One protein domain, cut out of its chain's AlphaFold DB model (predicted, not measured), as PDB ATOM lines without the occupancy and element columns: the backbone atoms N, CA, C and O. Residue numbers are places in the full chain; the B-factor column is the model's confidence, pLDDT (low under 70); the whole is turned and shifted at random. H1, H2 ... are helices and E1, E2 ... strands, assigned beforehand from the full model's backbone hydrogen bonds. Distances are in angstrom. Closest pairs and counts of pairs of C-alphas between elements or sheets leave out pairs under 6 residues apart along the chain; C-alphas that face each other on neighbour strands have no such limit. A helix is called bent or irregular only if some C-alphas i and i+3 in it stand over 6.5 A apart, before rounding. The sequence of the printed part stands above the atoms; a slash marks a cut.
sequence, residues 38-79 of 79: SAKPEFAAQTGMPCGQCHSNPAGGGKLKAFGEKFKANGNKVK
ATOM      1  N   SER A  38     -16.574   5.097 130.269       50.28
ATOM      2  CA  SER A  38     -17.557   4.747 131.299       50.28
ATOM      3  C   SER A  38     -17.386   5.624 132.561       50.28
ATOM      4  O   SER A  38     -17.377   5.156 133.694       50.28
ATOM      5  N   ALA A  39     -17.176   6.927 132.390       54.16
ATOM      6  CA  ALA A  39     -17.375   7.933 133.403       54.16
ATOM      7  C   ALA A  39     -18.879   8.186 133.428       54.16
ATOM      8  O   ALA A  39     -19.379   8.895 132.564       54.16
ATOM      9  N   LYS A  40     -19.575   7.523 134.364       62.94
ATOM     10  CA  LYS A  40     -20.979   7.746 134.758       62.94
ATOM     11  C   LYS A  40     -21.694   8.760 133.850       62.94
ATOM     12  O   LYS A  40     -21.634   9.962 134.144       62.94
ATOM     13  N   PRO A  41     -22.300   8.314 132.730       64.62
ATOM     14  CA  PRO A  41     -22.926   9.215 131.763       64.62
ATOM     15  C   PRO A  41     -24.003  10.080 132.424       64.62
ATOM     16  O   PRO A  41     -24.290  11.176 131.954       64.62
ATOM     17  N   GLU A  42     -24.521   9.654 133.580       72.56
ATOM     18  CA  GLU A  42     -25.434  10.436 134.405       72.56
ATOM     19  C   GLU A  42     -24.837  11.786 134.837       72.56
ATOM     20  O   GLU A  42     -25.562  12.775 134.909       72.56
ATOM     21  N   PHE A  43     -23.528  11.869 135.103       75.94
ATOM     22  CA  PHE A  43     -22.876  13.122 135.500       75.94
ATOM     23  C   PHE A  43     -22.526  14.009 134.308       75.94
ATOM     24  O   PHE A  43     -22.633  15.230 134.415       75.94
ATOM     25  N   ALA A  44     -22.158  13.420 133.169       72.88
ATOM     26  CA  ALA A  44     -22.012  14.169 131.923       72.88
ATOM     27  C   ALA A  44     -23.366  14.759 131.489       72.88
ATOM     28  O   ALA A  44     -23.437  15.938 131.159       72.88
ATOM     29  N   ALA A  45     -24.452  13.988 131.608       74.62
ATOM     30  CA  ALA A  45     -25.813  14.445 131.343       74.62
ATOM     31  C   ALA A  45     -26.294  15.505 132.352       74.62
ATOM     32  O   ALA A  45     -26.922  16.480 131.955       74.62
ATOM     33  N   GLN A  46     -25.982  15.354 133.646       77.31
ATOM     34  CA  GLN A  46     -26.354  16.345 134.666       77.31
ATOM     35  C   GLN A  46     -25.588  17.662 134.540       77.31
ATOM     36  O   GLN A  46     -26.146  18.721 134.810       77.31
ATOM     37  N   THR A  47     -24.299  17.602 134.206       79.06
ATOM     38  CA  THR A  47     -23.433  18.790 134.187       79.06
ATOM     39  C   THR A  47     -23.356  19.449 132.817       79.06
ATOM     40  O   THR A  47     -23.094  20.646 132.746       79.06
ATOM     41  N   GLY A  48     -23.539  18.686 131.736       79.06
ATOM     42  CA  GLY A  48     -23.302  19.134 130.364       79.06
ATOM     43  C   GLY A  48     -21.838  19.492 130.073       79.06
ATOM     44  O   GLY A  48     -21.554  20.111 129.050       79.06
ATOM     45  N   MET A  49     -20.902  19.161 130.972       80.38
ATOM     46  CA  MET A  49     -19.507  19.596 130.885       80.38
ATOM     47  C   MET A  49     -18.598  18.518 130.289       80.38
ATOM     48  O   MET A  49     -18.814  17.325 130.515       80.38
ATOM     49  N   PRO A  50     -17.526  18.914 129.574       80.31
ATOM     50  CA  PRO A  50     -16.552  17.958 129.072       80.31
ATOM     51  C   PRO A  50     -15.839  17.256 130.232       80.31
ATOM     52  O   PRO A  50     -15.523  17.863 131.256       80.31
ATOM     53  N   CYS A  51     -15.492  15.986 130.039       79.06
ATOM     54  CA  CYS A  51     -14.799  15.159 131.029       79.06
ATOM     55  C   CYS A  51     -13.515  15.807 131.588       79.06
ATOM     56  O   CYS A  51     -13.218  15.684 132.779       79.06
ATOM     57  N   GLY A  52     -12.786  16.560 130.755       81.69
ATOM     58  CA  GLY A  52     -11.587  17.311 131.145       81.69
ATOM     59  C   GLY A  52     -11.826  18.468 132.122       81.69
ATOM     60  O   GLY A  52     -10.859  19.031 132.642       81.69
ATOM     61  N   GLN A  53     -13.082  18.826 132.397       83.69
ATOM     62  CA  GLN A  53     -13.435  19.799 133.428       83.69
ATOM     63  C   GLN A  53     -13.292  19.196 134.829       83.69
ATOM     64  O   GLN A  53     -12.763  19.829 135.742       83.69
ATOM     65  N   CYS A  54     -13.703  17.937 134.988       85.38
ATOM     66  CA  CYS A  54     -13.603  17.210 136.250       85.38
ATOM     67  C   CYS A  54     -12.280  16.453 136.379       85.38
ATOM     68  O   CYS A  54     -11.730  16.386 137.477       85.38
ATOM     69  N   HIS A  55     -11.754  15.912 135.282       85.81
ATOM     70  CA  HIS A  55     -10.585  15.039 135.273       85.81
ATOM     71  C   HIS A  55      -9.348  15.708 134.672       85.81
ATOM     72  O   HIS A  55      -9.425  16.506 133.738       85.81
ATOM     73  N   SER A  56      -8.174  15.341 135.187       85.31
ATOM     74  CA  SER A  56      -6.891  15.714 134.584       85.31
ATOM     75  C   SER A  56      -6.702  15.078 133.208       85.31
ATOM     76  O   SER A  56      -6.118  15.709 132.332       85.31
ATOM     77  N   ASN A  57      -7.229  13.866 132.996       80.94
ATOM     78  CA  ASN A  57      -7.308  13.274 131.667       80.94
ATOM     79  C   ASN A  57      -8.622  13.710 130.986       80.94
ATOM     80  O   ASN A  57      -9.696  13.385 131.504       80.94
ATOM     81  N   PRO A  58      -8.573  14.385 129.822       76.12
ATOM     82  CA  PRO A  58      -9.771  14.771 129.078       76.12
ATOM     83  C   PRO A  58     -10.627  13.581 128.627       76.12
ATOM     84  O   PRO A  58     -11.813  13.769 128.382       76.12
ATOM     85  N   ALA A  59     -10.079  12.363 128.605       72.44
ATOM     86  CA  ALA A  59     -10.842  11.137 128.377       72.44
ATOM     87  C   ALA A  59     -11.693  10.679 129.588       72.44
ATOM     88  O   ALA A  59     -12.234   9.583 129.549       72.44
ATOM     89  N   GLY A  60     -11.809  11.459 130.675       67.88
ATOM     90  CA  GLY A  60     -12.718  11.138 131.796       67.88
ATOM     91  C   GLY A  60     -12.159  10.162 132.826       67.88
ATOM     92  O   GLY A  60     -12.905   9.444 133.483       67.88
ATOM     93  N   GLY A  61     -10.837  10.139 132.984       74.19
ATOM     94  CA  GLY A  61     -10.150   9.269 133.936       74.19
ATOM     95  C   GLY A  61      -9.020   9.969 134.686       74.19
ATOM     96  O   GLY A  61      -8.771  11.165 134.540       74.19
ATOM     97  N   GLY A  62      -8.300   9.217 135.510       80.00
ATOM     98  CA  GLY A  62      -7.210   9.769 136.316       80.00
ATOM     99  C   GLY A  62      -7.691  10.713 137.424       80.00
ATOM    100  O   GLY A  62      -8.878  10.763 137.752       80.00
ATOM    101  N   LYS A  63      -6.747  11.444 138.031       86.56
ATOM    102  CA  LYS A  63      -7.029  12.340 139.163       86.56
ATOM    103  C   LYS A  63      -8.078  13.394 138.805       86.56
ATOM    104  O   LYS A  63      -8.079  13.935 137.699       86.56
ATOM    105  N   LEU A  64      -8.941  13.691 139.772       86.25
ATOM    106  CA  LEU A  64      -9.873  14.804 139.684       86.25
ATOM    107  C   LEU A  64      -9.108  16.124 139.832       86.25
ATOM    108  O   LEU A  64      -8.162  16.224 140.613       86.25
ATOM    109  N   LYS A  65      -9.531  17.134 139.075       89.12
ATOM    110  CA  LYS A  65      -9.135  18.529 139.278       89.12
ATOM    111  C   LYS A  65      -9.905  19.111 140.461       89.12
ATOM    112  O   LYS A  65     -10.914  18.553 140.883       89.12
ATOM    113  N   ALA A  66      -9.515  20.306 140.901       91.00
ATOM    114  CA  ALA A  66     -10.219  21.036 141.955       91.00
ATOM    115  C   ALA A  66     -11.740  21.150 141.707       91.00
ATOM    116  O   ALA A  66     -12.523  21.061 142.648       91.00
ATOM    117  N   PHE A  67     -12.175  21.297 140.448       87.56
ATOM    118  CA  PHE A  67     -13.598  21.289 140.097       87.56
ATOM    119  C   PHE A  67     -14.255  19.925 140.359       87.56
ATOM    120  O   PHE A  67     -15.267  19.857 141.053       87.56
ATOM    121  N   GLY A  68     -13.657  18.837 139.868       88.12
ATOM    122  CA  GLY A  68     -14.156  17.479 140.089       88.12
ATOM    123  C   GLY A  68     -14.155  17.074 141.567       88.12
ATOM    124  O   GLY A  68     -15.077  16.405 142.029       88.12
ATOM    125  N   GLU A  69     -13.167  17.527 142.342       90.56
ATOM    126  CA  GLU A  69     -13.133  17.317 143.791       90.56
ATOM    127  C   GLU A  69     -14.240  18.086 144.514       90.56
ATOM    128  O   GLU A  69     -14.914  17.508 145.365       90.56
ATOM    129  N   LYS A  70     -14.494  19.347 144.135       89.00
ATOM    130  CA  LYS A  70     -15.627  20.127 144.655       89.00
ATOM    131  C   LYS A  70     -16.970  19.506 144.285       89.00
ATOM    132  O   LYS A  70     -17.851  19.432 145.135       89.00
ATOM    133  N   PHE A  71     -17.120  19.027 143.052       87.25
ATOM    134  CA  PHE A  71     -18.328  18.340 142.599       87.25
ATOM    135  C   PHE A  71     -18.583  17.071 143.421       87.25
ATOM    136  O   PHE A  71     -19.681  16.886 143.946       87.25
ATOM    137  N   LYS A  72     -17.542  16.254 143.628       86.38
ATOM    138  CA  LYS A  72     -17.605  15.066 144.488       86.38
ATOM    139  C   LYS A  72     -17.951  15.430 145.937       86.38
ATOM    140  O   LYS A  72     -18.817  14.796 146.533       86.38
ATOM    141  N   ALA A  73     -17.318  16.466 146.492       88.94
ATOM    142  CA  ALA A  73     -17.567  16.938 147.856       88.94
ATOM    143  C   ALA A  73     -18.978  17.526 148.041       88.94
ATOM    144  O   ALA A  73     -19.563  17.392 149.111       88.94
ATOM    145  N   ASN A  74     -19.560  18.119 146.994       86.25
ATOM    146  CA  ASN A  74     -20.940  18.612 146.980       86.25
ATOM    147  C   ASN A  74     -21.974  17.497 146.700       86.25
ATOM    148  O   ASN A  74     -23.133  17.782 146.398       86.25
ATOM    149  N   GLY A  75     -21.571  16.221 146.768       85.31
ATOM    150  CA  GLY A  75     -22.456  15.076 146.555       85.31
ATOM    151  C   GLY A  75     -22.858  14.865 145.095       85.31
ATOM    152  O   GLY A  75     -23.964  14.396 144.835       85.31
ATOM    153  N   ASN A  76     -21.981  15.215 144.150       83.62
ATOM    154  CA  ASN A  76     -22.213  15.153 142.703       83.62
ATOM    155  C   ASN A  76     -23.369  16.044 142.227       83.62
ATOM    156  O   ASN A  76     -24.128  15.671 141.336       83.62
ATOM    157  N   LYS A  77     -23.516  17.224 142.835       78.94
ATOM    158  CA  LYS A  77     -24.507  18.228 142.439       78.94
ATOM    159  C   LYS A  77     -23.815  19.434 141.821       78.94
ATOM    160  O   LYS A  77     -22.852  19.954 142.392       78.94
ATOM    161  N   VAL A  78     -24.336  19.899 140.691       69.94
ATOM    162  CA  VAL A  78     -23.984  21.206 140.131       69.94
ATOM    163  C   VAL A  78     -24.794  22.227 140.925       69.94
ATOM    164  O   VAL A  78     -26.020  22.213 140.867       69.94
ATOM    165  N   LYS A  79     -24.119  22.988 141.783       59.75
ATOM    166  CA  LYS A  79     -24.709  24.129 142.489       59.75
ATOM    167  C   LYS A  79     -24.466  25.386 141.678       59.75
ATOM    168  O   LYS A  79     -23.350  25.476 141.116       59.75
TER     169      LYS A  79
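Overview. This is residues 38 to 79 of the 79 residues of an uncharacterized protein of Alphaproteobacteria bacterium (UniProt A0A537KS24). The small hairpin E1 and E2, with the short helix H2 next to it, makes the bend of a small open C; helix H1 makes one end of the C, and H3 with the closing residues 74 to 79 makes the other. H2 touches H3, while H1 is apart from H3 and from both strands. The printed part has 42 residues with three named helices and two named strands, in the order H1, H2, E1, E2, H3; the one sheet has the order E1 - E2 and is antiparallel, and the class is mixed, helices and strands. The whole is compact, with a radius of gyration of the C-alphas of 9.1 A, and it is rounded, with spans of 23 by 20 by 13 A.

Along the chain. Begin at the sheet: find C-alpha 55 at (-10.585, 15.039, 135.273), where strand E1, residues 55 to 57, begins; it is 5.2 A from its first to its last C-alpha. Strand E2, residues 61 to 64, is 8.0 A long and ends at C-alpha 64, at (-9.873, 14.804, 139.684). Just before E1 look for helix H2, residues 51 to 54, 5.7 A from first to last C-alpha. After E2 comes helix H3, residues 66 to 73, the longest helix by residues; it is 10.3 A long and ends at C-alpha 73, at (-17.567, 16.938, 147.856). For helix H1, residues 41 to 47, go back to C-alpha 41 at (-22.926, 9.215, 131.763); from there it runs 9.9 A to C-alpha 47. No helix is bent or irregular.

Arrangement. Start with the hairpin of E1 and E2, whose directions stand at 135 degrees to each other. Here the C-alphas of His 55 and Leu 64 face each other at 4.5 A, and those of Ser 56 and Lys 63 at 5.7 A. Across the pair, look at N 56 and O 63, within hydrogen-bond range at 2.9 A, and at N 57 and O 61, at 3.5 A. From the sheet turn to H2: its closest C-alpha pair with E2 is Cys 54 and Leu 64, 5.6 A apart. H2 and H3 touch, with 7 pairs of C-alphas within 8 A, the closest being those of Cys 54 and Gly 68 at 3.9 A. H3 comes nearest to E1 at the C-alphas of His 55 and Gly 68, which are 6.5 A apart. Farther out, H1 and H2 are close but not clearly touching: their closest C-alphas, those of Ala 44 and Cys 51, are 7.3 A apart. H1 is apart from E1, E2 and H3. In H1 and H3 you will find every O i to N i+4 pair within hydrogen-bond range; H2 is too short for such a pair, and its one O i to N i+3 pair is within range.

Size, cuts and confidence. Look for the two C-alphas farthest apart in the domain at Ala 59 and Lys 79, 23.7 A from each other; the first and last printed C-alphas, those of Ser 38 and Lys 79, are 23.5 A apart. The printed part runs from residue 38 to residue 79, the chain's last residue, and has no cut. The links H1 to H2, H2 to E1, E1 to E2 and E2 to H3 are tight, and no link is long. In the B-factor column you will find a mean pLDDT of 78.8 over the printed part; the model's confidence is low, under 70, at residues 38 to 41, residue 60 and residues 78 to 79.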